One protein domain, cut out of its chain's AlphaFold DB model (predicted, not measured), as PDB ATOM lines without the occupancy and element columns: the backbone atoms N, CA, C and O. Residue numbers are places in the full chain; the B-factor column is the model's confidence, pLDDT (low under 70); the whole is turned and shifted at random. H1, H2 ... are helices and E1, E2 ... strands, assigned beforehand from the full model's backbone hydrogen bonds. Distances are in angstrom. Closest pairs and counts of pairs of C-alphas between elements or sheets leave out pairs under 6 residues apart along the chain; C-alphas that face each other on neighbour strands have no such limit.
ATOM      1  N   THR A 435     103.754  95.086 193.370       77.06
ATOM      2  CA  THR A 435     103.553  95.600 192.011       77.06
ATOM      3  C   THR A 435     104.854  95.561 191.225       77.06
ATOM      4  O   THR A 435     105.930  95.334 191.781       77.06
ATOM      5  N   LYS A 436     104.752  95.698 189.900       85.06
ATOM      6  CA  LYS A 436     105.863  95.514 188.964       85.06
ATOM      7  C   LYS A 436     106.203  96.773 188.195       85.06
ATOM      8  O   LYS A 436     105.311  97.443 187.677       85.06
ATOM      9  N   ILE A 437     107.500  97.017 188.039       87.12
ATOM     10  CA  ILE A 437     108.037  98.068 187.172       87.12
ATOM     11  C   ILE A 437     108.638  97.409 185.927       87.12
ATOM     12  O   ILE A 437     109.658  96.721 185.987       87.12
ATOM     13  N   TYR A 438     107.993  97.627 184.782       87.62
ATOM     14  CA  TYR A 438     108.456  97.177 183.472       87.62
ATOM     15  C   TYR A 438     109.263  98.294 182.804       87.62
ATOM     16  O   TYR A 438     108.728  99.360 182.512       87.62
ATOM     17  N   LEU A 439     110.544  98.045 182.532       89.81
ATOM     18  CA  LEU A 439     111.412  98.984 181.816       89.81
ATOM     19  C   LEU A 439     111.416  98.656 180.319       89.81
ATOM     20  O   LEU A 439     111.700  97.515 179.941       89.81
ATOM     21  N   VAL A 440     111.126  99.639 179.464       90.69
ATOM     22  CA  VAL A 440     110.969  99.469 178.008       90.69
ATOM     23  C   VAL A 440     111.884 100.442 177.263       90.69
ATOM     24  O   VAL A 440     111.634 101.644 177.245       90.69
ATOM     25  N   ALA A 441     112.935  99.916 176.628       93.06
ATOM     26  CA  ALA A 441     113.831 100.671 175.757       93.06
ATOM     27  C   ALA A 441     113.283 100.780 174.337       93.06
ATOM     28  O   ALA A 441     112.830  99.782 173.762       93.06
ATOM     29  N   LEU A 442     113.362 101.991 173.788       92.06
ATOM     30  CA  LEU A 442     112.919 102.345 172.443       92.06
ATOM     31  C   LEU A 442     114.090 102.865 171.605       92.06
ATOM     32  O   LEU A 442     114.915 103.627 172.111       92.06
ATOM     33  N   ASP A 443     114.128 102.503 170.320       90.06
ATOM     34  CA  ASP A 443     115.041 103.125 169.361       90.06
ATOM     35  C   ASP A 443     114.685 104.608 169.153       90.06
ATOM     36  O   ASP A 443     113.514 104.997 169.165       90.06
ATOM     37  N   GLY A 444     115.704 105.443 168.954       82.69
ATOM     38  CA  GLY A 444     115.532 106.893 168.926       82.69
ATOM     39  C   GLY A 444     114.856 107.466 167.673       82.69
ATOM     40  O   GLY A 444     114.364 108.592 167.740       82.69
ATOM     41  N   TYR A 445     114.809 106.741 166.546       88.75
ATOM     42  CA  TYR A 445     114.312 107.273 165.266       88.75
ATOM     43  C   TYR A 445     112.895 106.786 164.931       88.75
ATOM     44  O   TYR A 445     112.037 107.584 164.555       88.75
ATOM     45  N   TYR A 446     112.632 105.483 165.065       88.94
ATOM     46  CA  TYR A 446     111.336 104.862 164.763       88.94
ATOM     47  C   TYR A 446     110.480 104.589 166.010       88.94
ATOM     48  O   TYR A 446     109.327 104.163 165.867       88.94
ATOM     49  N   GLY A 447     111.017 104.804 167.218       88.44
ATOM     50  CA  GLY A 447     110.310 104.580 168.482       88.44
ATOM     51  C   GLY A 447     109.910 103.121 168.723       88.44
ATOM     52  O   GLY A 447     108.959 102.866 169.463       88.44
ATOM     53  N   GLN A 448     110.574 102.163 168.070       90.88
ATOM     54  CA  GLN A 448     110.303 100.736 168.205       90.88
ATOM     55  C   GLN A 448     110.972 100.180 169.455       90.88
ATOM     56  O   GLN A 448     112.100 100.529 169.791       90.88
ATOM     57  N   GLU A 449     110.306  99.236 170.113       93.81
ATOM     58  CA  GLU A 449     110.916  98.500 171.212       93.81
ATOM     59  C   GLU A 449     112.151  97.717 170.760       93.81
ATOM     60  O   GLU A 449     112.066  96.912 169.824       93.81
ATOM     61  N   LEU A 450     113.255  97.860 171.506       94.69
ATOM     62  CA  LEU A 450     114.509  97.103 171.365       94.69
ATOM     63  C   LEU A 450     114.341  95.625 171.784       94.69
ATOM     64  O   LEU A 450     115.091  95.066 172.578       94.69
ATOM     65  N   SER A 451     113.305  94.978 171.266       93.88
ATOM     66  CA  SER A 451     112.877  93.621 171.575       93.88
ATOM     67  C   SER A 451     113.800  92.559 170.970       93.88
ATOM     68  O   SER A 451     114.510  92.795 169.990       93.88
ATOM     69  N   LYS A 452     113.703  91.329 171.493       93.12
ATOM     70  CA  LYS A 452     114.376  90.138 170.937       93.12
ATOM     71  C   LYS A 452     114.124  89.960 169.436       93.12
ATOM     72  O   LYS A 452     115.028  89.587 168.696       93.12
ATOM     73  N   THR A 453     112.904  90.252 168.981       91.50
ATOM     74  CA  THR A 453     112.505  90.149 167.570       91.50
ATOM     75  C   THR A 453     113.166  91.231 166.717       91.50
ATOM     76  O   THR A 453     113.730  90.918 165.665       91.50
ATOM     77  N   LEU A 454     113.152  92.489 167.178       92.31
ATOM     78  CA  LEU A 454     113.789  93.601 166.470       92.31
ATOM     79  C   LEU A 454     115.299  93.360 166.344       92.31
ATOM     80  O   LEU A 454     115.830  93.293 165.235       92.31
ATOM     81  N   LEU A 455     115.969  93.118 167.472       93.12
ATOM     82  CA  LEU A 455     117.426  92.962 167.540       93.12
ATOM     83  C   LEU A 455     117.922  91.575 167.092       93.12
ATOM     84  O   LEU A 455     119.118  91.383 166.906       93.12
ATOM     85  N   GLY A 456     117.015  90.621 166.851       89.12
ATOM     86  CA  GLY A 456     117.342  89.293 166.314       89.12
ATOM     87  C   GLY A 456     118.109  88.396 167.283       89.12
ATOM     88  O   GLY A 456     118.752  87.443 166.852       89.12
ATOM     89  N   SER A 457     118.065  88.701 168.579       89.25
ATOM     90  CA  SER A 457     118.871  88.047 169.604       89.25
ATOM     91  C   SER A 457     118.028  87.650 170.808       89.25
ATOM     92  O   SER A 457     117.138  88.375 171.247       89.25
ATOM     93  N   THR A 458     118.328  86.486 171.377       88.00
ATOM     94  CA  THR A 458     117.713  86.005 172.619       88.00
ATOM     95  C   THR A 458     118.397  86.557 173.872       88.00
ATOM     96  O   THR A 458     117.773  86.537 174.935       88.00
ATOM     97  N   THR A 459     119.631  87.063 173.747       87.94
ATOM     98  CA  THR A 459     120.502  87.511 174.852       87.94
ATOM     99  C   THR A 459     120.826  89.007 174.820       87.94
ATOM    100  O   THR A 459     120.943  89.617 175.879       87.94
ATOM    101  N   ASN A 460     120.929  89.606 173.630       90.12
ATOM    102  CA  ASN A 460     121.256  91.020 173.430       90.12
ATOM    103  C   ASN A 460     120.011  91.771 172.955       90.12
ATOM    104  O   ASN A 460     119.764  91.911 171.760       90.12
ATOM    105  N   TYR A 461     119.205  92.209 173.915       93.44
ATOM    106  CA  TYR A 461     118.014  93.020 173.688       93.44
ATOM    107  C   TYR A 461     117.894  94.099 174.773       93.44
ATOM    108  O   TYR A 461     118.629  94.058 175.763       93.44
ATOM    109  N   GLY A 462     116.999  95.067 174.589       94.12
ATOM    110  CA  GLY A 462     116.802  96.175 175.520       94.12
ATOM    111  C   GLY A 462     118.093  96.950 175.796       94.12
ATOM    112  O   GLY A 462     118.988  97.002 174.956       94.12
ATOM    113  N   ILE A 463     118.224  97.474 177.009       93.94
ATOM    114  CA  ILE A 463     119.480  97.921 177.623       93.94
ATOM    115  C   ILE A 463     119.759  97.028 178.842       93.94
ATOM    116  O   ILE A 463     118.825  96.504 179.461       93.94
ATOM    117  N   LEU A 464     121.038  96.798 179.151       93.62
ATOM    118  CA  LEU A 464     121.443  96.057 180.345       93.62
ATOM    119  C   LEU A 464     121.392  96.973 181.575       93.62
ATOM    120  O   LEU A 464     121.923  98.087 181.530       93.62
ATOM    121  N   TYR A 465     120.788  96.501 182.663       93.50
ATOM    122  CA  TYR A 465     120.681  97.251 183.909       93.50
ATOM    123  C   TYR A 465     120.868  96.381 185.152       93.50
ATOM    124  O   TYR A 465     120.511  95.201 185.170       93.50
ATOM    125  N   ASP A 466     121.375  97.013 186.202       94.56
ATOM    126  CA  ASP A 466     121.357  96.505 187.571       94.56
ATOM    127  C   ASP A 466     120.300  97.287 188.365       94.56
ATOM    128  O   ASP A 466     119.982  98.432 188.029       94.56
ATOM    129  N   ALA A 467     119.728  96.687 189.407       94.12
ATOM    130  CA  ALA A 467     118.736  97.349 190.250       94.12
ATOM    131  C   ALA A 467     118.822  96.908 191.713       94.12
ATOM    132  O   ALA A 467     119.079  95.744 192.001       94.12
ATOM    133  N   THR A 468     118.551  97.822 192.643       95.00
ATOM    134  CA  THR A 468     118.402  97.523 194.077       95.00
ATOM    135  C   THR A 468     117.049  98.020 194.566       95.00
ATOM    136  O   THR A 468     116.681  99.164 194.300       95.00
ATOM    137  N   ILE A 469     116.310  97.155 195.255       94.19
ATOM    138  CA  ILE A 469     115.026  97.463 195.881       94.19
ATOM    139  C   ILE A 469     115.282  97.967 197.297       94.19
ATOM    140  O   ILE A 469     115.904  97.269 198.097       94.19
ATOM    141  N   LEU A 470     114.779  99.161 197.585       89.81
ATOM    142  CA  LEU A 470     114.789  99.805 198.890       89.81
ATOM    143  C   LEU A 470     113.359  99.819 199.431       89.81
ATOM    144  O   LEU A 470     112.445 100.295 198.755       89.81
ATOM    145  N   LEU A 471     113.157  99.295 200.636       82.25
ATOM    146  CA  LEU A 471     111.891  99.395 201.353       82.25
ATOM    147  C   LEU A 471     111.680 100.823 201.877       82.25
ATOM    148  O   LEU A 471     112.586 101.656 201.865       82.25
ATOM    149  N   ASN A 472     110.467 101.106 202.351       69.38
ATOM    150  CA  ASN A 472     110.058 102.436 202.821       69.38
ATOM    151  C   ASN A 472     110.909 102.973 203.988       69.38
ATOM    152  O   ASN A 472     110.988 104.180 204.185       69.38
ATOM    153  N   ASP A 473     111.518 102.083 204.774       67.44
ATOM    154  CA  ASP A 473     112.430 102.407 205.879       67.44
ATOM    155  C   ASP A 473     113.890 102.622 205.424       67.44
ATOM    156  O   ASP A 473     114.777 102.858 206.245       67.44
ATOM    157  N   GLY A 474     114.150 102.544 204.114       73.31
ATOM    158  CA  GLY A 474     115.469 102.682 203.503       73.31
ATOM    159  C   GLY A 474     116.318 101.406 203.505       73.31
ATOM    160  O   GLY A 474     117.465 101.462 203.057       73.31
ATOM    161  N   THR A 475     115.804 100.268 203.985       82.31
ATOM    162  CA  THR A 475     116.536  98.988 203.976       82.31
ATOM    163  C   THR A 475     116.520  98.314 202.597       82.31
ATOM    164  O   THR A 475     115.585  98.484 201.818       82.31
ATOM    165  N   GLU A 476     117.564  97.549 202.263       90.00
ATOM    166  CA  GLU A 476     117.653  96.806 200.993       90.00
ATOM    167  C   GLU A 476     116.908  95.455 201.079       90.00
ATOM    168  O   GLU A 476     117.248  94.619 201.915       90.00
ATOM    169  N   ASP A 477     115.923  95.219 200.198       87.06
ATOM    170  CA  ASP A 477     115.163  93.947 200.094       87.06
ATOM    171  C   ASP A 477     115.803  92.976 199.090       87.06
ATOM    172  O   ASP A 477     116.016  91.796 199.373       87.06
ATOM    173  N   ALA A 478     116.131  93.472 197.893       89.81
ATOM    174  CA  ALA A 478     116.613  92.641 196.794       89.81
ATOM    175  C   ALA A 478     117.552  93.397 195.847       89.81
ATOM    176  O   ALA A 478     117.273  94.526 195.440       89.81
ATOM    177  N   THR A 479     118.619  92.730 195.409       91.75
ATOM    178  CA  THR A 479     119.529  93.222 194.364       91.75
ATOM    179  C   THR A 479     119.428  92.338 193.126       91.75
ATOM    180  O   THR A 479     119.527  91.113 193.204       91.75
ATOM    181  N   TYR A 480     119.280  92.969 191.969       90.88
ATOM    182  CA  TYR A 480     119.242  92.340 190.659       90.88
ATOM    183  C   TYR A 480     120.434  92.814 189.831       90.88
ATOM    184  O   TYR A 480     120.721  94.008 189.784       90.88
ATOM    185  N   VAL A 481     121.100  91.884 189.148       91.19
ATOM    186  CA  VAL A 481     122.260  92.180 188.296       91.19
ATOM    187  C   VAL A 481     122.075  91.622 186.889       91.19
ATOM    188  O   VAL A 481     121.521  90.535 186.716       91.19
ATOM    189  N   ASN A 482     122.591  92.335 185.888       90.31
ATOM    190  CA  ASN A 482     122.539  91.979 184.468       90.31
ATOM    191  C   ASN A 482     121.110  91.729 183.937       90.31
ATOM    192  O   ASN A 482     120.895  90.867 183.076       90.31
ATOM    193  N   LEU A 483     120.123  92.480 184.434       91.69
ATOM    194  CA  LEU A 483     118.772  92.465 183.880       91.69
ATOM    195  C   LEU A 483     118.720  93.187 182.529       91.69
ATOM    196  O   LEU A 483     119.605  93.948 182.152       91.69
ATOM    197  N   ARG A 484     117.659  92.913 181.770       91.19
ATOM    198  CA  ARG A 484     117.439  93.429 180.414       91.19
ATOM    199  C   ARG A 484     116.089  94.129 180.357       91.19
ATOM    200  O   ARG A 484     115.080  93.529 180.739       91.19
ATOM    201  N   THR A 485     116.046  95.368 179.870       92.06
ATOM    202  CA  THR A 485     114.769  96.038 179.554       92.06
ATOM    203  C   THR A 485     114.035  95.266 178.443       92.06
ATOM    204  O   THR A 485     114.620  94.412 177.775       92.06
ATOM    205  N   ASN A 486     112.741  95.530 178.240       92.38
ATOM    206  CA  ASN A 486     111.891  94.826 177.262       92.38
ATOM    207  C   ASN A 486     111.822  93.300 177.506       92.38
ATOM    208  O   ASN A 486     111.572  92.511 176.590       92.38
ATOM    209  N   SER A 487     112.082  92.855 178.740       85.44
ATOM    210  CA  SER A 487     111.957  91.452 179.126       85.44
ATOM    211  C   SER A 487     110.496  91.080 179.355       85.44
ATOM    212  O   SER A 487     109.812  91.684 180.175       85.44
ATOM    213  N   THR A 488     110.041  90.025 178.682       73.94
ATOM    214  CA  THR A 488     108.711  89.427 178.882       73.94
ATOM    215  C   THR A 488     108.694  88.319 179.942       73.94
ATOM    216  O   THR A 488     107.649  87.725 180.195       73.94
ATOM    217  N   ASN A 489     109.837  88.004 180.566       77.62
ATOM    218  CA  ASN A 489     109.911  87.000 181.628       77.62
ATOM    219  C   ASN A 489     109.529  87.630 182.977       77.62
ATOM    220  O   ASN A 489     110.327  88.349 183.575       77.62
ATOM    221  N   SER A 490     108.330  87.307 183.464       63.97
ATOM    222  CA  SER A 490     107.722  87.847 184.689       63.97
ATOM    223  C   SER A 490     108.473  87.543 185.994       63.97
ATOM    224  O   SER A 490     108.173  88.184 187.004       63.97
ATOM    225  N   GLY A 491     109.425  86.601 185.979       66.50
ATOM    226  CA  GLY A 491     110.302  86.262 187.109       66.50
ATOM    227  C   GLY A 491     111.619  87.048 187.170       66.50
ATOM    228  O   GLY A 491     112.430  86.781 188.049       66.50
ATOM    229  N   ILE A 492     111.857  87.979 186.237       74.56
ATOM    230  CA  ILE A 492     113.006  88.911 186.242       74.56
ATOM    231  C   ILE A 492     112.562  90.366 186.004       74.56
ATOM    232  O   ILE A 492     113.275  91.162 185.395       74.56
ATOM    233  N   VAL A 493     111.343  90.685 186.436       84.50
ATOM    234  CA  VAL A 493     110.797  92.047 186.472       84.50
ATOM    235  C   VAL A 493     110.925  92.550 187.904       84.50
ATOM    236  O   VAL A 493     110.691  91.781 188.834       84.50
ATOM    237  N   LEU A 494     111.277  93.824 188.071       90.38
ATOM    238  CA  LEU A 494     111.367  94.460 189.383       90.38
ATOM    239  C   LEU A 494     110.004  94.393 190.077       90.38
ATOM    240  O   LEU A 494     109.000  94.795 189.486       90.38
ATOM    241  N   GLU A 495     109.973  93.862 191.298       87.50
ATOM    242  CA  GLU A 495     108.752  93.555 192.048       87.50
ATOM    243  C   GLU A 495     108.951  93.876 193.540       87.50
ATOM    244  O   GLU A 495     109.807  93.277 194.195       87.50
ATOM    245  N   ALA A 496     108.155  94.799 194.082       83.50
ATOM    246  CA  ALA A 496     108.189  95.214 195.487       83.50
ATOM    247  C   ALA A 496     106.805  95.693 195.954       83.50
ATOM    248  O   ALA A 496     105.874  95.807 195.156       83.50
ATOM    249  N   THR A 497     106.653  95.960 197.250       76.81
ATOM    250  CA  THR A 497     105.460  96.630 197.788       76.81
ATOM    251  C   THR A 497     105.343  98.070 197.263       76.81
ATOM    252  O   THR A 497     106.371  98.703 197.016       76.81
ATOM    253  N   PRO A 498     104.125  98.624 197.116       76.75
ATOM    254  CA  PRO A 498     103.925 100.048 196.846       76.75
ATOM    255  C   PRO A 498     104.689 100.940 197.834       76.75
ATOM    256  O   PRO A 498     104.942 100.533 198.967       76.75
ATOM    257  N   THR A 499     105.034 102.159 197.417       73.94
ATOM    258  CA  THR A 499     105.880 103.162 198.104       73.94
ATOM    259  C   THR A 499     107.348 102.780 198.346       73.94
ATOM    260  O   THR A 499     108.158 103.657 198.633       73.94
ATOM    261  N   SER A 500     107.734 101.520 198.130       83.69
ATOM    262  CA  SER A 500     109.144 101.118 198.056       83.69
ATOM    263  C   SER A 500     109.789 101.643 196.761       83.69
ATOM    264  O   SER A 500     109.089 102.030 195.823       83.69
ATOM    265  N   GLN A 501     111.119 101.663 196.673       89.31
ATOM    266  CA  GLN A 501     111.862 102.256 195.553       89.31
ATOM    267  C   GLN A 501     112.772 101.242 194.850       89.31
ATOM    268  O   GLN A 501     113.403 100.407 195.488       89.31
ATOM    269  N   ALA A 502     112.899 101.344 193.529       92.06
ATOM    270  CA  ALA A 502     113.946 100.691 192.749       92.06
ATOM    271  C   ALA A 502     115.009 101.718 192.339       92.06
ATOM    272  O   ALA A 502     114.732 102.606 191.531       92.06
ATOM    273  N   ARG A 503     116.238 101.565 192.837       92.56
ATOM    274  CA  ARG A 503     117.415 102.269 192.312       92.56
ATOM    275  C   ARG A 503     117.961 101.483 191.122       92.56
ATOM    276  O   ARG A 503     118.420 100.360 191.315       92.56
ATOM    277  N   VAL A 504     117.902 102.043 189.916       92.94
ATOM    278  CA  VAL A 504     118.212 101.371 188.639       92.94
ATOM    279  C   VAL A 504     119.422 102.020 187.972       92.94
ATOM    280  O   VAL A 504     119.430 103.231 187.782       92.94
ATOM    281  N   THR A 505     120.404 101.221 187.547       93.56
ATOM    282  CA  THR A 505     121.624 101.697 186.874       93.56
ATOM    283  C   THR A 505     121.793 101.032 185.510       93.56
ATOM    284  O   THR A 505     121.869  99.806 185.426       93.56
ATOM    285  N   PHE A 506     121.931 101.817 184.440       91.94
ATOM    286  CA  PHE A 506     122.292 101.324 183.106       91.94
ATOM    287  C   PHE A 506     123.804 101.398 182.903       91.94
ATOM    288  O   PHE A 506     124.375 102.488 182.891       91.94
ATOM    289  N   ALA A 507     124.446 100.243 182.717       75.81
ATOM    290  CA  ALA A 507     125.907 100.146 182.696       75.81
ATOM    291  C   ALA A 507     126.505  99.716 181.346       75.81
ATOM    292  O   ALA A 507     127.677  99.987 181.089       75.81
ATOM    293  N   THR A 508     125.756  99.018 180.483       85.56
ATOM    294  CA  THR A 508     126.332  98.390 179.278       85.56
ATOM    295  C   THR A 508     125.502  98.675 178.023       85.56
ATOM    296  O   THR A 508     124.295  98.408 178.029       85.56
ATOM    297  N   PRO A 509     126.129  99.169 176.933       91.44
ATOM    298  CA  PRO A 509     125.477  99.304 175.636       91.44
ATOM    299  C   PRO A 509     124.933  97.967 175.118       91.44
ATOM    300  O   PRO A 509     125.531  96.909 175.336       91.44
ATOM    301  N   THR A 510     123.836  98.005 174.367       94.94
ATOM    302  CA  THR A 510     123.351  96.834 173.625       94.94
ATOM    303  C   THR A 510     123.789  96.925 172.176       94.94
ATOM    304  O   THR A 510     123.255  97.715 171.402       94.94
ATOM    305  N   GLU A 511     124.731  96.068 171.803       94.56
ATOM    306  CA  GLU A 511     125.104  95.847 170.410       94.56
ATOM    307  C   GLU A 511     124.125  94.886 169.715       94.56
ATOM    308  O   GLU A 511     123.751  93.841 170.269       94.56
ATOM    309  N   ALA A 512     123.783  95.190 168.466       94.69
ATOM    310  CA  ALA A 512     122.884  94.412 167.626       94.69
ATOM    311  C   ALA A 512     123.439  94.213 166.205       94.69
ATOM    312  O   ALA A 512     124.409  94.843 165.787       94.69
ATOM    313  N   GLN A 513     122.798  93.297 165.475       94.50
ATOM    314  CA  GLN A 513     122.974  93.105 164.039       94.50
ATOM    315  C   GLN A 513     121.595  93.285 163.391       94.50
ATOM    316  O   GLN A 513     120.693  92.451 163.541       94.50
ATOM    317  N   LEU A 514     121.384  94.431 162.757       95.50
ATOM    318  CA  LEU A 514     120.099  94.909 162.260       95.50
ATOM    319  C   LEU A 514     119.956  94.745 160.749       95.50
ATOM    320  O   LEU A 514     118.833  94.538 160.291       95.50
ATOM    321  N   LEU A 515     121.053  94.803 159.993       96.31
ATOM    322  CA  LEU A 515     121.075  94.795 158.531       96.31
ATOM    323  C   LEU A 515     122.195  93.908 157.963       96.31
ATOM    324  O   LEU A 515     121.903  92.948 157.237       96.31
ATOM    325  N   LEU A 516     123.452  94.233 158.280       95.38
ATOM    326  CA  LEU A 516     124.659  93.660 157.681       95.38
ATOM    327  C   LEU A 516     124.817  92.199 158.108       95.38
ATOM    328  O   LEU A 516     124.852  91.890 159.294       95.38
ATOM    329  N   GLY A 517     124.859  91.275 157.151       91.19
ATOM    330  CA  GLY A 517     124.877  89.827 157.392       91.19
ATOM    331  C   GLY A 517     123.534  89.216 157.812       91.19
ATOM    332  O   GLY A 517     123.424  87.992 157.846       91.19
ATOM    333  N   ARG A 518     122.505  90.029 158.103       92.25
ATOM    334  CA  ARG A 518     121.188  89.559 158.576       92.25
ATOM    335  C   ARG A 518     120.100  89.605 157.505       92.25
ATOM    336  O   ARG A 518     119.394  88.618 157.321       92.25
ATOM    337  N   TYR A 519     119.962  90.734 156.814       94.75
ATOM    338  CA  TYR A 519     119.012  90.902 155.698       94.75
ATOM    339  C   TYR A 519     119.713  91.232 154.379       94.75
ATOM    340  O   TYR A 519     119.169  90.973 153.308       94.75
ATOM    341  N   VAL A 520     120.930  91.768 154.455       94.88
ATOM    342  CA  VAL A 520     121.781  92.106 153.313       94.88
ATOM    343  C   VAL A 520     123.142  91.457 153.540       94.88
ATOM    344  O   VAL A 520     123.637  91.457 154.662       94.88
ATOM    345  N   THR A 521     123.748  90.875 152.503       93.94
ATOM    346  CA  THR A 521     125.103  90.295 152.573       93.94
ATOM    347  C   THR A 521     126.085  91.235 151.870       93.94
ATOM    348  O   THR A 521     126.034  91.313 150.640       93.94
ATOM    349  N   PRO A 522     126.948  91.962 152.606       94.69
ATOM    350  CA  PRO A 522     127.933  92.854 152.005       94.69
ATOM    351  C   PRO A 522     128.986  92.127 151.157       94.69
ATOM    352  O   PRO A 522     129.303  90.957 151.382       94.69
ATOM    353  N   LYS A 523     129.537  92.854 150.181       92.94
ATOM    354  CA  LYS A 523     130.673  92.464 149.327       92.94
ATOM    355  C   LYS A 523     131.978  93.084 149.842       92.94
ATOM    356  O   LYS A 523     131.938  93.986 150.667       92.94
ATOM    357  N   GLY A 524     133.113  92.647 149.295       82.62
ATOM    358  CA  GLY A 524     134.415  93.305 149.477       82.62
ATOM    359  C   GLY A 524     135.285  92.798 150.631       82.62
ATOM    360  O   GLY A 524     136.445  93.181 150.709       82.62
ATOM    361  N   GLY A 525     134.791  91.903 151.492       75.44
ATOM    362  CA  GLY A 525     135.615  91.301 152.542       75.44
ATOM    363  C   GLY A 525     134.817  90.801 153.742       75.44
ATOM    364  O   GLY A 525     133.654  90.414 153.622       75.44
ATOM    365  N   SER A 526     135.462  90.799 154.908       82.88
ATOM    366  CA  SER A 526     134.801  90.612 156.200       82.88
ATOM    367  C   SER A 526     134.151  91.921 156.642       82.88
ATOM    368  O   SER A 526     134.855  92.901 156.866       82.88
ATOM    369  N   TYR A 527     132.830  91.917 156.777       86.44
ATOM    370  CA  TYR A 527     132.044  93.027 157.309       86.44
ATOM    371  C   TYR A 527     131.776  92.850 158.819       86.44
ATOM    372  O   TYR A 527     131.927  91.737 159.340       86.44
ATOM    373  N   PRO A 528     131.350  93.910 159.530       87.94
ATOM    374  CA  PRO A 528     131.094  93.867 160.964       87.94
ATOM    375  C   PRO A 528     130.084  92.800 161.401       87.94
ATOM    376  O   PRO A 528     129.066  92.553 160.754       87.94
ATOM    377  N   THR A 529     130.332  92.205 162.571       87.94
ATOM    378  CA  THR A 529     129.369  91.307 163.245       87.94
ATOM    379  C   THR A 529     128.307  92.066 164.056       87.94
ATOM    380  O   THR A 529     127.372  91.458 164.586       87.94
ATOM    381  N   ARG A 530     128.448  93.395 164.131       91.00
ATOM    382  CA  ARG A 530     127.555  94.381 164.748       91.00
ATOM    383  C   ARG A 530     127.445  95.577 163.823       91.00
ATOM    384  O   ARG A 530     128.442  95.958 163.233       91.00
ATOM    385  N   ASP A 531     126.267  96.167 163.725       95.75
ATOM    386  CA  ASP A 531     126.037  97.366 162.909       95.75
ATOM    387  C   ASP A 531     125.194  98.428 163.636       95.75
ATOM    388  O   ASP A 531     124.911  99.494 163.090       95.75
ATOM    389  N   ALA A 532     124.807  98.163 164.886       96.44
ATOM    390  CA  ALA A 532     124.132  99.119 165.746       96.44
ATOM    391  C   ALA A 532     124.517  98.915 167.214       96.44
ATOM    392  O   ALA A 532     124.554  97.780 167.696       96.44
ATOM    393  N   THR A 533     124.714 100.017 167.934       96.12
ATOM    394  CA  THR A 533     124.991 100.038 169.376       96.12
ATOM    395  C   THR A 533     124.075 101.047 170.049       96.12
ATOM    396  O   THR A 533     124.122 102.230 169.722       96.12
ATOM    397  N   PHE A 534     123.260 100.589 171.001       96.00
ATOM    398  CA  PHE A 534     122.295 101.410 171.738       96.00
ATOM    399  C   PHE A 534     122.772 101.689 173.165       96.00
ATOM    400  O   PHE A 534     123.183 100.766 173.873       96.00
ATOM    401  N   THR A 535     122.663 102.938 173.616       94.00
ATOM    402  CA  THR A 535     122.995 103.369 174.985       94.00
ATOM    403  C   THR A 535     121.833 104.118 175.621       94.00
ATOM    404  O   THR A 535     121.114 104.842 174.939       94.00
ATOM    405  N   PHE A 536     121.640 103.964 176.935       92.50
ATOM    406  CA  PHE A 536     120.704 104.811 177.679       92.50
ATOM    407  C   PHE A 536     121.070 106.291 177.495       92.50
ATOM    408  O   PHE A 536     122.252 106.641 177.547       92.50
ATOM    409  N   LYS A 537     120.059 107.141 177.278       89.06
ATOM    410  CA  LYS A 537     120.222 108.594 177.178       89.06
ATOM    411  C   LYS A 537     119.329 109.329 178.177       89.06
ATOM    412  O   LYS A 537     119.872 110.088 178.969       89.06
ATOM    413  N   TYR A 538     118.013 109.110 178.155       83.50
ATOM    414  CA  TYR A 538     117.112 109.665 179.172       83.50
ATOM    415  C   TYR A 538     115.765 108.930 179.279       83.50
ATOM    416  O   TYR A 538     115.369 108.154 178.398       83.50
ATOM    417  N   TRP A 539     115.050 109.192 180.371       80.38
ATOM    418  CA  TRP A 539     113.677 108.758 180.621       80.38
ATOM    419  C   TRP A 539     112.685 109.793 180.099       80.38
ATOM    420  O   TRP A 539     112.781 110.965 180.440       80.38
ATOM    421  N   LYS A 540     111.682 109.379 179.319       65.88
ATOM    422  CA  LYS A 540     110.549 110.260 179.004       65.88
ATOM    423  C   LYS A 540     109.265 109.511 179.211       65.88
ATOM    424  O   LYS A 540     109.087 108.407 178.695       65.88
ATOM    425  N   VAL A 541     108.344 110.143 179.919       50.78
ATOM    426  CA  VAL A 541     107.073 109.516 180.231       50.78
ATOM    427  C   VAL A 541     105.932 110.433 179.843       50.78
ATOM    428  O   VAL A 541     105.996 111.653 179.972       50.78
ATOM    429  N   MET A 542     104.901 109.813 179.286       44.56
ATOM    430  CA  MET A 542     103.613 110.454 179.087       44.56
ATOM    431  C   MET A 542     102.811 110.256 180.378       44.56
ATOM    432  O   MET A 542     102.919 109.178 180.975       44.56
ATOM    433  N   PRO A 543     101.991 111.232 180.802       45.09
ATOM    434  CA  PRO A 543     101.062 111.029 181.907       45.09
ATOM    435  C   PRO A 543     100.235 109.745 181.703       45.09
ATOM    436  O   PRO A 543      99.821 109.477 180.569       45.09
ATOM    437  N   PRO A 544      99.992 108.943 182.758       43.94
ATOM    438  CA  PRO A 544     100.213 109.251 184.178       43.94
ATOM    439  C   PRO A 544     101.584 108.827 184.747       43.94
ATOM    440  O   PRO A 544     101.858 109.073 185.920       43.94
ATOM    441  N   ASP A 545     102.448 108.174 183.965       50.97
ATOM    442  CA  ASP A 545     103.580 107.401 184.503       50.97
ATOM    443  C   ASP A 545     104.869 108.208 184.792       50.97
ATOM    444  O   ASP A 545     105.880 107.590 185.123       50.97
ATOM    445  N   ASN A 546     104.823 109.547 184.674       59.03
ATOM    446  CA  ASN A 546     105.891 110.551 184.884       59.03
ATOM    447  C   ASN A 546     107.119 110.082 185.694       59.03
ATOM    448  O   ASN A 546     106.984 109.555 186.800       59.03
ATOM    449  N   TYR A 547     108.317 110.323 185.142       67.75
ATOM    450  CA  TYR A 547     109.580 110.045 185.825       67.75
ATOM    451  C   TYR A 547     109.752 110.995 187.021       67.75
ATOM    452  O   TYR A 547     109.271 112.127 186.998       67.75
ATOM    453  N   GLU A 548     110.390 110.498 188.078       70.19
ATOM    454  CA  GLU A 548     110.376 111.096 189.421       70.19
ATOM    455  C   GLU A 548     111.630 111.938 189.732       70.19
ATOM    456  O   GLU A 548     111.765 112.452 190.841       70.19
ATOM    457  N   GLY A 549     112.531 112.104 188.760       73.56
ATOM    458  CA  GLY A 549     113.777 112.867 188.880       73.56
ATOM    459  C   GLY A 549     114.127 113.644 187.605       73.56
ATOM    460  O   GLY A 549     113.239 114.050 186.855       73.56
ATOM    461  N   ALA A 550     115.421 113.850 187.348       79.62
ATOM    462  CA  ALA A 550     115.907 114.500 186.130       79.62
ATOM    463  C   ALA A 550     115.984 113.506 184.961       79.62
ATOM    464  O   ALA A 550     116.410 112.367 185.141       79.62
ATOM    465  N   ASP A 551     115.596 113.929 183.755       75.62
ATOM    466  CA  ASP A 551     115.483 113.055 182.577       75.62
ATOM    467  C   ASP A 551     116.723 112.142 182.373       75.62
ATOM    468  O   ASP A 551     116.571 110.959 182.054       75.62
ATOM    469  N   ASP A 552     117.943 112.647 182.599       80.19
ATOM    470  CA  ASP A 552     119.226 111.954 182.407       80.19
ATOM    471  C   ASP A 552     119.734 111.114 183.606       80.19
ATOM    472  O   ASP A 552     120.826 110.542 183.532       80.19
ATOM    473  N   ASP A 553     118.948 110.974 184.679       85.88
ATOM    474  CA  ASP A 553     119.319 110.237 185.896       85.88
ATOM    475  C   ASP A 553     119.758 108.780 185.632       85.88
ATOM    476  O   ASP A 553     118.993 107.925 185.160       85.88
ATOM    477  N   ASN A 554     120.995 108.474 186.034       88.56
ATOM    478  CA  ASN A 554     121.577 107.132 186.044       88.56
ATOM    479  C   ASN A 554     122.674 107.046 187.138       88.56
ATOM    480  O   ASN A 554     123.799 107.492 186.899       88.56
ATOM    481  N   PRO A 555     122.393 106.500 188.340       89.00
ATOM    482  CA  PRO A 555     121.216 105.714 188.692       89.00
ATOM    483  C   PRO A 555     119.924 106.529 188.802       89.00
ATOM    484  O   PRO A 555     119.888 107.576 189.440       89.00
ATOM    485  N   ALA A 556     118.851 105.973 188.254       88.12
ATOM    486  CA  ALA A 556     117.488 106.447 188.441       88.12
ATOM    487  C   ALA A 556     116.887 105.885 189.732       88.12
ATOM    488  O   ALA A 556     117.255 104.788 190.160       88.12
ATOM    489  N   THR A 557     115.916 106.585 190.317       88.25
ATOM    490  CA  THR A 557     115.096 106.055 191.420       88.25
ATOM    491  C   THR A 557     113.634 106.040 190.983       88.25
ATOM    492  O   THR A 557     113.125 107.047 190.504       88.25
ATOM    493  N   LEU A 558     112.980 104.882 191.093       87.12
ATOM    494  CA  LEU A 558     111.608 104.660 190.633       87.12
ATOM    495  C   LEU A 558     110.751 104.108 191.771       87.12
ATOM    496  O   LEU A 558     111.042 103.030 192.291       87.12
ATOM    497  N   THR A 559     109.675 104.798 192.126       84.12
ATOM    498  CA  THR A 559     108.763 104.365 193.190       84.12
ATOM    499  C   THR A 559     107.763 103.330 192.670       84.12
ATOM    500  O   THR A 559     107.124 103.494 191.622       84.12
ATOM    501  N   PHE A 560     107.608 102.234 193.409       81.69
ATOM    502  CA  PHE A 560     106.548 101.258 193.176       81.69
ATOM    503  C   PHE A 560     105.209 101.874 193.566       81.69
ATOM    504  O   PHE A 560     105.057 102.390 194.669       81.69
ATOM    505  N   LYS A 561     104.225 101.802 192.673       76.69
ATOM    506  CA  LYS A 561     102.878 102.326 192.926       76.69
ATOM    507  C   LYS A 561     101.911 101.207 193.282       76.69
ATOM    508  O   LYS A 561     102.250 100.032 193.142       76.69
ATOM    509  N   PHE A 562     100.676 101.533 193.650       72.38
ATOM    510  CA  PHE A 562      99.588 100.549 193.771       72.38
ATOM    511  C   PHE A 562      99.159  99.904 192.431       72.38
ATOM    512  O   PHE A 562      98.248  99.078 192.404       72.38
ATOM    513  N   SER A 563      99.828 100.227 191.320       71.81
ATOM    514  CA  SER A 563      99.652  99.629 189.994       71.81
ATOM    515  C   SER A 563     100.973  99.108 189.410       71.81
ATOM    516  O   SER A 563     102.066  99.523 189.796       71.81
ATOM    517  N   ASN A 564     100.877  98.180 188.451       77.94
ATOM    518  CA  ASN A 564     102.013  97.815 187.604       77.94
ATOM    519  C   ASN A 564     102.295  98.957 186.619       77.94
ATOM    520  O   ASN A 564     101.387  99.363 185.896       77.94
ATOM    521  N   ARG A 565     103.548  99.411 186.529       77.75
ATOM    522  CA  ARG A 565     103.958 100.560 185.703       77.75
ATOM    523  C   ARG A 565     104.822 100.151 184.528       77.75
ATOM    524  O   ARG A 565     105.605  99.206 184.633       77.75
ATOM    525  N   THR A 566     104.739 100.904 183.433       83.62
ATOM    526  CA  THR A 566     105.644 100.745 182.285       83.62
ATOM    527  C   THR A 566     106.435 102.026 182.059       83.62
ATOM    528  O   THR A 566     105.922 102.994 181.502       83.62
ATOM    529  N   VAL A 567     107.709 102.018 182.446       85.19
ATOM    530  CA  VAL A 567     108.604 103.165 182.281       85.19
ATOM    531  C   VAL A 567     109.351 103.030 180.955       85.19
ATOM    532  O   VAL A 567     110.061 102.048 180.714       85.19
ATOM    533  N   LYS A 568     109.179 104.021 180.078       86.88
ATOM    534  CA  LYS A 568     109.855 104.091 178.778       86.88
ATOM    535  C   LYS A 568     111.170 104.853 178.911       86.88
ATOM    536  O   LYS A 568     111.205 105.953 179.459       86.88
ATOM    537  N   LEU A 569     112.236 104.271 178.374       88.69
ATOM    538  CA  LEU A 569     113.550 104.898 178.253       88.69
ATOM    539  C   LEU A 569     113.962 104.981 176.784       88.69
ATOM    540  O   LEU A 569     113.658 104.096 175.977       88.69
ATOM    541  N   TYR A 570     114.664 106.055 176.450       88.38
ATOM    542  CA  TYR A 570     115.076 106.362 175.090       88.38
ATOM    543  C   TYR A 570     116.589 106.274 174.966       88.38
ATOM    544  O   TYR A 570     117.335 106.603 175.897       88.38
ATOM    545  N   THR A 571     117.038 105.781 173.815       91.88
ATOM    546  CA  THR A 571     118.442 105.444 173.598       91.88
ATOM    547  C   THR A 571     119.091 106.322 172.545       91.88
ATOM    548  O   THR A 571     118.532 106.499 171.459       91.88
ATOM    549  N   ASN A 572     120.319 106.755 172.820       93.75
ATOM    550  CA  ASN A 572     121.239 107.144 171.758       93.75
ATOM    551  C   ASN A 572     121.673 105.898 170.981       93.75
ATOM    552  O   ASN A 572     121.646 104.780 171.510       93.75
ATOM    553  N   ALA A 573     122.068 106.089 169.725       95.31
ATOM    554  CA  ALA A 573     122.504 104.995 168.871       95.31
ATOM    555  C   ALA A 573     123.725 105.377 168.031       95.31
ATOM    556  O   ALA A 573     123.788 106.471 167.475       95.31
ATOM    557  N   THR A 574     124.664 104.447 167.891       96.56
ATOM    558  CA  THR A 574     125.682 104.478 166.834       96.56
ATOM    559  C   THR A 574     125.316 103.430 165.798       96.56
ATOM    560  O   THR A 574     125.012 102.293 166.166       96.56
ATOM    561  N   TYR A 575     125.345 103.803 164.522       97.19
ATOM    562  CA  TYR A 575     125.029 102.925 163.400       97.19
ATOM    563  C   TYR A 575     126.201 102.839 162.430       97.19
ATOM    564  O   TYR A 575     126.694 103.870 161.977       97.19
ATOM    565  N   THR A 576     126.601 101.627 162.059       97.19
ATOM    566  CA  THR A 576     127.705 101.419 161.118       97.19
ATOM    567  C   THR A 576     127.194 101.453 159.681       97.19
ATOM    568  O   THR A 576     126.276 100.720 159.296       97.19
ATOM    569  N   PHE A 577     127.794 102.320 158.873       97.38
ATOM    570  CA  PHE A 577     127.570 102.416 157.439       97.38
ATOM    571  C   PHE A 577     128.739 101.702 156.761       97.38
ATOM    572  O   PHE A 577     129.870 102.184 156.796       97.38
ATOM    573  N   TYR A 578     128.475 100.534 156.175       97.31
ATOM    574  CA  TYR A 578     129.486  99.752 155.466       97.31
ATOM    575  C   TYR A 578     129.442 100.089 153.979       97.31
ATOM    576  O   TYR A 578     128.426  99.876 153.305       97.31
ATOM    577  N   ILE A 579     130.549 100.615 153.468       96.81
ATOM    578  CA  ILE A 579     130.681 101.132 152.111       96.81
ATOM    579  C   ILE A 579     131.599 100.193 151.331       96.81
ATOM    580  O   ILE A 579     132.687  99.843 151.776       96.81
ATOM    581  N   TYR A 580     131.151  99.770 150.155       96.88
ATOM    582  CA  TYR A 580     131.880  98.911 149.235       96.88
ATOM    583  C   TYR A 580     132.148  99.668 147.936       96.88
ATOM    584  O   TYR A 580     131.220 100.032 147.211       96.88
ATOM    585  N   HIS A 581     133.424  99.881 147.634       94.81
ATOM    586  CA  HIS A 581     133.900 100.598 146.461       94.81
ATOM    587  C   HIS A 581     134.335  99.593 145.393       94.81
ATOM    588  O   HIS A 581     135.323  98.876 145.569       94.81
ATOM    589  N   LYS A 582     133.612  99.550 144.269       92.12
ATOM    590  CA  LYS A 582     133.962  98.715 143.118       92.12
ATOM    591  C   LYS A 582     134.609  99.543 142.012       92.12
ATOM    592  O   LYS A 582     133.916 100.234 141.264       92.12
ATOM    593  N   TYR A 583     135.923  99.402 141.873       88.81
ATOM    594  CA  TYR A 583     136.695  99.904 140.737       88.81
ATOM    595  C   TYR A 583     136.795  98.827 139.643       88.81
ATOM    596  O   TYR A 583     136.403  97.672 139.845       88.81
ATOM    597  N   ALA A 584     137.309  99.184 138.463       82.75
ATOM    598  CA  ALA A 584     137.394  98.244 137.341       82.75
ATOM    599  C   ALA A 584     138.308  97.040 137.646       82.75
ATOM    600  O   ALA A 584     137.952  95.898 137.353       82.75
ATOM    601  N   THR A 585     139.454  97.294 138.283       80.06
ATOM    602  CA  THR A 585     140.505  96.303 138.573       80.06
ATOM    603  C   THR A 585     140.769  96.083 140.065       80.06
ATOM    604  O   THR A 585     141.559  95.207 140.406       80.06
ATOM    605  N   ASP A 586     140.080  96.817 140.945       86.88
ATOM    606  CA  ASP A 586     140.298  96.820 142.398       86.88
ATOM    607  C   ASP A 586     138.968  96.882 143.179       86.88
ATOM    608  O   ASP A 586     137.915  97.220 142.620       86.88
ATOM    609  N   GLU A 587     139.004  96.529 144.463       91.12
ATOM    610  CA  GLU A 587     137.872  96.558 145.398       91.12
ATOM    611  C   GLU A 587     138.341  97.035 146.777       91.12
ATOM    612  O   GLU A 587     139.308  96.512 147.323       91.12
ATOM    613  N   ALA A 588     137.632  98.006 147.354       92.56
ATOM    614  CA  ALA A 588     137.927  98.543 148.682       92.56
ATOM    615  C   ALA A 588     136.659  98.631 149.541       92.56
ATOM    616  O   ALA A 588     135.540  98.661 149.023       92.56
ATOM    617  N   THR A 589     136.831  98.682 150.860       94.19
ATOM    618  CA  THR A 589     135.731  98.760 151.831       94.19
ATOM    619  C   THR A 589     136.045  99.765 152.929       94.19
ATOM    620  O   THR A 589     137.171  99.789 153.426       94.19
ATOM    621  N   GLU A 590     135.046 100.540 153.337       93.62
ATOM    622  CA  GLU A 590     135.117 101.529 154.415       93.62
ATOM    623  C   GLU A 590     133.990 101.274 155.429       93.62
ATOM    624  O   GLU A 590     132.878 100.886 155.063       93.62
ATOM    625  N   GLU A 591     134.278 101.500 156.710       94.62
ATOM    626  CA  GLU A 591     133.298 101.509 157.796       94.62
ATOM    627  C   GLU A 591     133.205 102.928 158.357       94.62
ATOM    628  O   GLU A 591     134.214 103.519 158.741       94.62
ATOM    629  N   ASN A 592     131.991 103.474 158.398       94.94
ATOM    630  CA  ASN A 592     131.718 104.823 158.875       94.94
ATOM    631  C   ASN A 592     130.643 104.761 159.970       94.94
ATOM    632  O   ASN A 592     129.487 104.432 159.697       94.94
ATOM    633  N   ASP A 593     131.032 105.023 161.218       96.19
ATOM    634  CA  ASP A 593     130.128 104.983 162.368       96.19
ATOM    635  C   ASP A 593     129.417 106.327 162.566       96.19
ATOM    636  O   ASP A 593     130.026 107.373 162.801       96.19
ATOM    637  N   VAL A 594     128.089 106.283 162.508       95.31
ATOM    638  CA  VAL A 594     127.220 107.456 162.463       95.31
ATOM    639  C   VAL A 594     126.400 107.544 163.749       95.31
ATOM    640  O   VAL A 594     125.573 106.680 164.037       95.31
ATOM    641  N   PHE A 595     126.614 108.610 164.524       95.00
ATOM    642  CA  PHE A 595     125.942 108.821 165.808       95.00
ATOM    643  C   PHE A 595     124.595 109.547 165.666       95.00
ATOM    644  O   PHE A 595     124.505 110.617 165.050       95.00
ATOM    645  N   PHE A 596     123.562 108.984 166.287       93.75
ATOM    646  CA  PHE A 596     122.240 109.565 166.480       93.75
ATOM    647  C   PHE A 596     122.065 109.963 167.953       93.75
ATOM    648  O   PHE A 596     121.962 109.101 168.832       93.75
ATOM    649  N   ASP A 597     122.003 111.274 168.203       91.81
ATOM    650  CA  ASP A 597     121.629 111.835 169.502       91.81
ATOM    651  C   ASP A 597     120.109 112.038 169.564       91.81
ATOM    652  O   ASP A 597     119.534 112.818 168.799       91.81
ATOM    653  N   TYR A 598     119.448 111.330 170.476       87.50
ATOM    654  CA  TYR A 598     118.002 111.409 170.640       87.50
ATOM    655  C   TYR A 598     117.538 112.804 171.082       87.50
ATOM    656  O   TYR A 598     116.501 113.276 170.618       87.50
ATOM    657  N   GLU A 599     118.301 113.497 171.928       84.75
ATOM    658  CA  GLU A 599     117.932 114.823 172.432       84.75
ATOM    659  C   GLU A 599     117.977 115.877 171.322       84.75
ATOM    660  O   GLU A 599     117.047 116.672 171.178       84.75
ATOM    661  N   GLN A 600     119.015 115.829 170.482       88.50
ATOM    662  CA  GLN A 600     119.167 116.750 169.357       88.50
ATOM    663  C   GLN A 600     118.054 116.577 168.310       88.50
ATOM    664  O   GLN A 600     117.606 117.561 167.715       88.50
ATOM    665  N   TYR A 601     117.617 115.337 168.067       86.25
ATOM    666  CA  TYR A 601     116.798 115.005 166.901       86.25
ATOM    667  C   TYR A 601     115.333 114.656 167.196       86.25
ATOM    668  O   TYR A 601     114.545 114.644 166.252       86.25
ATOM    669  N   ILE A 602     114.911 114.465 168.455       80.19
ATOM    670  CA  ILE A 602     113.513 114.132 168.821       80.19
ATOM    671  C   ILE A 602     112.465 115.054 168.170       80.19
ATOM    672  O   ILE A 602     111.419 114.585 167.725       80.19
ATOM    673  N   ASN A 603     112.745 116.358 168.083       82.56
ATOM    674  CA  ASN A 603     111.807 117.352 167.547       82.56
ATOM    675  C   ASN A 603     111.827 117.452 166.010       82.56
ATOM    676  O   ASN A 603     110.883 117.973 165.419       82.56
ATOM    677  N   ASN A 604     112.895 116.985 165.357       85.25
ATOM    678  CA  ASN A 604     113.037 116.982 163.899       85.25
ATOM    679  C   ASN A 604     113.955 115.826 163.444       85.25
ATOM    680  O   ASN A 604     115.104 116.077 163.058       85.25
ATOM    681  N   PRO A 605     113.477 114.564 163.449       81.69
ATOM    682  CA  PRO A 605     114.302 113.412 163.076       81.69
ATOM    683  C   PRO A 605     114.823 113.487 161.636       81.69
ATOM    684  O   PRO A 605     115.914 113.011 161.345       81.69
ATOM    685  N   SER A 606     114.100 114.170 160.742       83.44
ATOM    686  CA  SER A 606     114.535 114.446 159.367       83.44
ATOM    687  C   SER A 606     115.794 115.319 159.258       83.44
ATOM    688  O   SER A 606     116.438 115.306 158.215       83.44
ATOM    689  N   SER A 607     116.186 116.043 160.312       89.06
ATOM    690  CA  SER A 607     117.474 116.758 160.353       89.06
ATOM    691  C   SER A 607     118.662 115.866 160.742       89.06
ATOM    692  O   SER A 607     119.816 116.269 160.584       89.06
ATOM    693  N   ALA A 608     118.409 114.636 161.205       92.12
ATOM    694  CA  ALA A 608     119.440 113.654 161.507       92.12
ATOM    695  C   ALA A 608     119.974 113.037 160.207       92.12
ATOM    696  O   ALA A 608     119.579 111.939 159.813       92.12
ATOM    697  N   GLN A 609     120.871 113.750 159.526       93.88
ATOM    698  CA  GLN A 609     121.455 113.339 158.248       93.88
ATOM    699  C   GLN A 609     122.984 113.200 158.311       93.88
ATOM    700  O   GLN A 609     123.658 113.765 159.180       93.88
ATOM    701  N   THR A 610     123.531 112.400 157.401       94.00
ATOM    702  CA  THR A 610     124.966 112.223 157.156       94.00
ATOM    703  C   THR A 610     125.217 112.175 155.649       94.00
ATOM    704  O   THR A 610     124.366 111.690 154.902       94.00
ATOM    705  N   THR A 611     126.365 112.670 155.192       95.25
ATOM    706  CA  THR A 611     126.736 112.675 153.771       95.25
ATOM    707  C   THR A 611     127.862 111.680 153.541       95.25
ATOM    708  O   THR A 611     128.903 111.752 154.190       95.25
ATOM    709  N   ILE A 612     127.643 110.751 152.614       95.25
ATOM    710  CA  ILE A 612     128.610 109.739 152.200       95.25
ATOM    711  C   ILE A 612     129.203 110.174 150.866       95.25
ATOM    712  O   ILE A 612     128.478 110.366 149.889       95.25
ATOM    713  N   ASN A 613     130.520 110.344 150.836       93.94
ATOM    714  CA  ASN A 613     131.246 110.813 149.661       93.94
ATOM    715  C   ASN A 613     131.733 109.640 148.805       93.94
ATOM    716  O   ASN A 613     132.019 108.552 149.303       93.94
ATOM    717  N   ILE A 630     122.009 101.517 147.642       98.00
ATOM    718  CA  ILE A 630     121.887 101.881 149.046       98.00
ATOM    719  C   ILE A 630     120.813 101.001 149.666       98.00
ATOM    720  O   ILE A 630     119.675 100.966 149.197       98.00
ATOM    721  N   TYR A 631     121.189 100.292 150.722       98.00
ATOM    722  CA  TYR A 631     120.309  99.484 151.546       98.00
ATOM    723  C   TYR A 631     120.328 100.103 152.945       98.00
ATOM    724  O   TYR A 631     121.312  99.958 153.664       98.00
ATOM    725  N   GLN A 632     119.274 100.820 153.321       97.50
ATOM    726  CA  GLN A 632     119.175 101.521 154.607       97.50
ATOM    727  C   GLN A 632     118.219 100.760 155.524       97.50
ATOM    728  O   GLN A 632     117.090 100.483 155.115       97.50
ATOM    729  N   TRP A 633     118.626 100.431 156.753       96.81
ATOM    730  CA  TRP A 633     117.749  99.731 157.697       96.81
ATOM    731  C   TRP A 633     116.438 100.494 157.936       96.81
ATOM    732  O   TRP A 633     116.435 101.705 158.159       96.81
ATOM    733  N   ASN A 634     115.324  99.763 157.893       95.81
ATOM    734  CA  ASN A 634     113.991 100.273 158.191       95.81
ATOM    735  C   ASN A 634     113.153  99.141 158.816       95.81
ATOM    736  O   ASN A 634     112.698  98.250 158.089       95.81
ATOM    737  N   PRO A 635     112.876  99.162 160.132       93.50
ATOM    738  CA  PRO A 635     112.183  98.071 160.814       93.50
ATOM    739  C   PRO A 635     110.717  97.928 160.390       93.50
ATOM    740  O   PRO A 635     110.142  96.847 160.545       93.50
ATOM    741  N   THR A 636     110.121  98.980 159.822       91.62
ATOM    742  CA  THR A 636     108.727  98.987 159.350       91.62
ATOM    743  C   THR A 636     108.561  98.325 157.979       91.62
ATOM    744  O   THR A 636     107.494  97.792 157.680       91.62
ATOM    745  N   ALA A 637     109.623  98.275 157.164       93.00
ATOM    746  CA  ALA A 637     109.596  97.622 155.860       93.00
ATOM    747  C   ALA A 637     109.418  96.095 155.985       93.00
ATOM    748  O   ALA A 637     109.859  95.465 156.956       93.00
ATOM    749  N   SER A 638     108.814  95.473 154.970       91.62
ATOM    750  CA  SER A 638     108.697  94.009 154.866       91.62
ATOM    751  C   SER A 638     110.064  93.340 154.681       91.62
ATOM    752  O   SER A 638     110.348  92.334 155.325       91.62
ATOM    753  N   SER A 639     110.933  93.956 153.876       91.50
ATOM    754  CA  SER A 639     112.350  93.623 153.655       91.50
ATOM    755  C   SER A 639     113.272  93.950 154.837       91.50
ATOM    756  O   SER A 639     114.418  93.516 154.837       91.50
ATOM    757  N   LYS A 640     112.804  94.734 155.819       94.19
ATOM    758  CA  LYS A 640     113.601  95.340 156.908       94.19
ATOM    759  C   LYS A 640     114.674  96.351 156.474       94.19
ATOM    760  O   LYS A 640     115.447  96.831 157.301       94.19
ATOM    761  N   TYR A 641     114.659  96.749 155.204       96.62
ATOM    762  CA  TYR A 641     115.457  97.845 154.661       96.62
ATOM    763  C   TYR A 641     114.734  98.544 153.504       96.62
ATOM    764  O   TYR A 641     113.963  97.917 152.772       96.62
ATOM    765  N   ASN A 642     115.026  99.827 153.315       97.25
ATOM    766  CA  ASN A 642     114.716 100.564 152.093       97.25
ATOM    767  C   ASN A 642     115.847 100.344 151.078       97.25
ATOM    768  O   ASN A 642     117.015 100.325 151.467       97.25
ATOM    769  N   TYR A 643     115.510 100.183 149.796       96.62
ATOM    770  CA  TYR A 643     116.479 100.071 148.702       96.62
ATOM    771  C   TYR A 643     116.368 101.270 147.767       96.62
ATOM    772  O   TYR A 643     115.278 101.569 147.278       96.62
ATOM    773  N   THR A 644     117.502 101.898 147.476       95.81
ATOM    774  CA  THR A 644     117.629 102.969 146.486       95.81
ATOM    775  C   THR A 644     118.764 102.613 145.533       95.81
ATOM    776  O   THR A 644     119.854 102.246 145.965       95.81
ATOM    777  N   GLU A 645     118.519 102.722 144.230       94.12
ATOM    778  CA  GLU A 645     119.532 102.510 143.198       94.12
ATOM    779  C   GLU A 645     119.594 103.744 142.302       94.12
ATOM    780  O   GLU A 645     118.612 104.103 141.657       94.12
ATOM    781  N   ILE A 646     120.757 104.388 142.283       87.56
ATOM    782  CA  ILE A 646     121.059 105.552 141.452       87.56
ATOM    783  C   ILE A 646     121.996 105.048 140.362       87.56
ATOM    784  O   ILE A 646     123.044 104.476 140.663       87.56
ATOM    785  N   ILE A 647     121.627 105.213 139.095       81.75
ATOM    786  CA  ILE A 647     122.408 104.727 137.953       81.75
ATOM    787  C   ILE A 647     122.580 105.882 136.976       81.75
ATOM    788  O   ILE A 647     121.605 106.546 136.649       81.75
ATOM    789  N   ASN A 648     123.793 106.049 136.455       70.38
ATOM    790  CA  ASN A 648     124.127 106.963 135.365       70.38
ATOM    791  C   ASN A 648     124.023 108.469 135.691       70.38
ATOM    792  O   ASN A 648     124.001 109.261 134.750       70.38
ATOM    793  N   GLN A 649     124.073 108.865 136.971       69.12
ATOM    794  CA  GLN A 649     123.944 110.270 137.419       69.12
ATOM    795  C   GLN A 649     125.217 110.892 138.039       69.12
ATOM    796  O   GLN A 649     125.145 111.970 138.615       69.12
ATOM    797  N   ASP A 650     126.365 110.204 137.996       77.19
ATOM    798  CA  ASP A 650     127.702 110.715 138.384       77.19
ATOM    799  C   ASP A 650     127.804 111.506 139.704       77.19
ATOM    800  O   ASP A 650     128.605 112.435 139.834       77.19
ATOM    801  N   ARG A 651     127.008 111.121 140.709       82.00
ATOM    802  CA  ARG A 651     126.947 111.822 141.996       82.00
ATOM    803  C   ARG A 651     128.239 111.628 142.788       82.00
ATOM    804  O   ARG A 651     128.606 110.497 143.105       82.00
ATOM    805  N   ASP A 652     128.869 112.734 143.182       86.38
ATOM    806  CA  ASP A 652     130.066 112.732 144.037       86.38
ATOM    807  C   ASP A 652     129.753 112.439 145.519       86.38
ATOM    808  O   ASP A 652     130.655 112.098 146.282       86.38
ATOM    809  N   SER A 653     128.490 112.545 145.943       91.31
ATOM    810  CA  SER A 653     128.041 112.163 147.288       91.31
ATOM    811  C   SER A 653     126.547 111.817 147.330       91.31
ATOM    812  O   SER A 653     125.794 112.130 146.404       91.31
ATOM    813  N   VAL A 654     126.115 111.179 148.421       91.75
ATOM    814  CA  VAL A 654     124.703 110.933 148.757       91.75
ATOM    815  C   VAL A 654     124.441 111.259 150.228       91.75
ATOM    816  O   VAL A 654     125.257 110.947 151.095       91.75
TER     817      VAL A 654
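Overview. This is residues 435 to 613 and 630 to 654 of the 901 residues of the protein "Outer membrane protein assembly factor BamB, contains PQQ-like beta-propeller repeat" of Fervidobacterium gondwanense DSM 13020 (UniProt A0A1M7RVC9). A sandwich of two strongly twisted sheets makes one end of a long rod, and the long strand E9 runs out of it into a hairpin with E10 toward the other end. In the sandwich the sheet E3 E2 E5 E8 is face to face with part of the branched sheet E1 E4 E6 E7 E9 E10, while E11 and the small hairpin of E12 and E13 lie alongside the E9 and E10 hairpin. The printed part, mostly strand, has 204 residues with thirteen named strands and two named helices, in the order E1 H1 E2 E3 E4 E5 E6 E7 E8 E9 E10 H2 E11 E12 E13. The sheet E3 E2 E5 E8 is antiparallel and the branched sheet mixed. The whole is only just loose, close to compact, with a radius of gyration of the C-alphas of 20.3 A and spans of 73 by 32 by 27 A.

Arrangement. E1, residues 435 to 442, has antiparallel E4, residues 494 to 496, on one side and parallel E9, residues 565 to 582, on the other; within hydrogen-bond range are N 437 and O 494, 3.0 A, and N 567 and O 438, 2.8 A. H1, residues 452 to 455, only grazes this branched sheet. E2, residues 464 to 470, and E3, residues 476 to 484, form a hairpin, with N 469 and O 478 at 2.8 A; E3 bends by 64 degrees at residue 481. E5, residues 501 to 508, is the antiparallel neighbour of E2, with N 503 and O 468 at 2.8 A, and of E8, residues 556 to 559, with N 504 and O 556 at 2.8 A. E5 runs on at 48 degrees into E6, residues 510 to 512, which forms a hairpin with E7, residues 532 to 539, with N 512 and O 532 at 2.8 A. E7 is antiparallel to E9, with N 533 and O 574 at 2.9 A. Across the sandwich, two sheets face to face, the closest C-alphas of E5 and E7 are Phe 506 and Phe 536, 6.6 A. E9 and E10, residues 587 to 596, form a hairpin, with N 577 and O 592 at 2.8 A. H2, residues 598 to 601, only grazes the branched sheet. Both helices are too short for an O i to N i+4 pair. E11, residues 609 to 613, pairs with no named strand. E12, residues 630 to 633, is near E9 and forms a hairpin with E13, residues 641 to 647, with N 632 and O 642 at 3.0 A.

Along the chain. E1 begins at C-alpha 435 (103.553, 95.600, 192.011) and is 22.7 A long. E9 is 52.1 A long, ending at C-alpha 582 (133.962, 98.715, 143.118); E10 is 29.3 A. E13 is 19.4 A long, ending at C-alpha 647 (122.408, 104.727, 137.953).

Size, cuts and confidence. The C-alphas farthest apart, Asp 473 and Thr 585, are 73.2 A apart. Residues 614 to 629 are not printed; the gap from C-alpha 613 to C-alpha 630 is 13.0 A. The links E6 to E7 and E7 to E8 are long. Residues 472 to 473, 490 to 491, 540 to 547 and 649 of the model have pLDDT under 70.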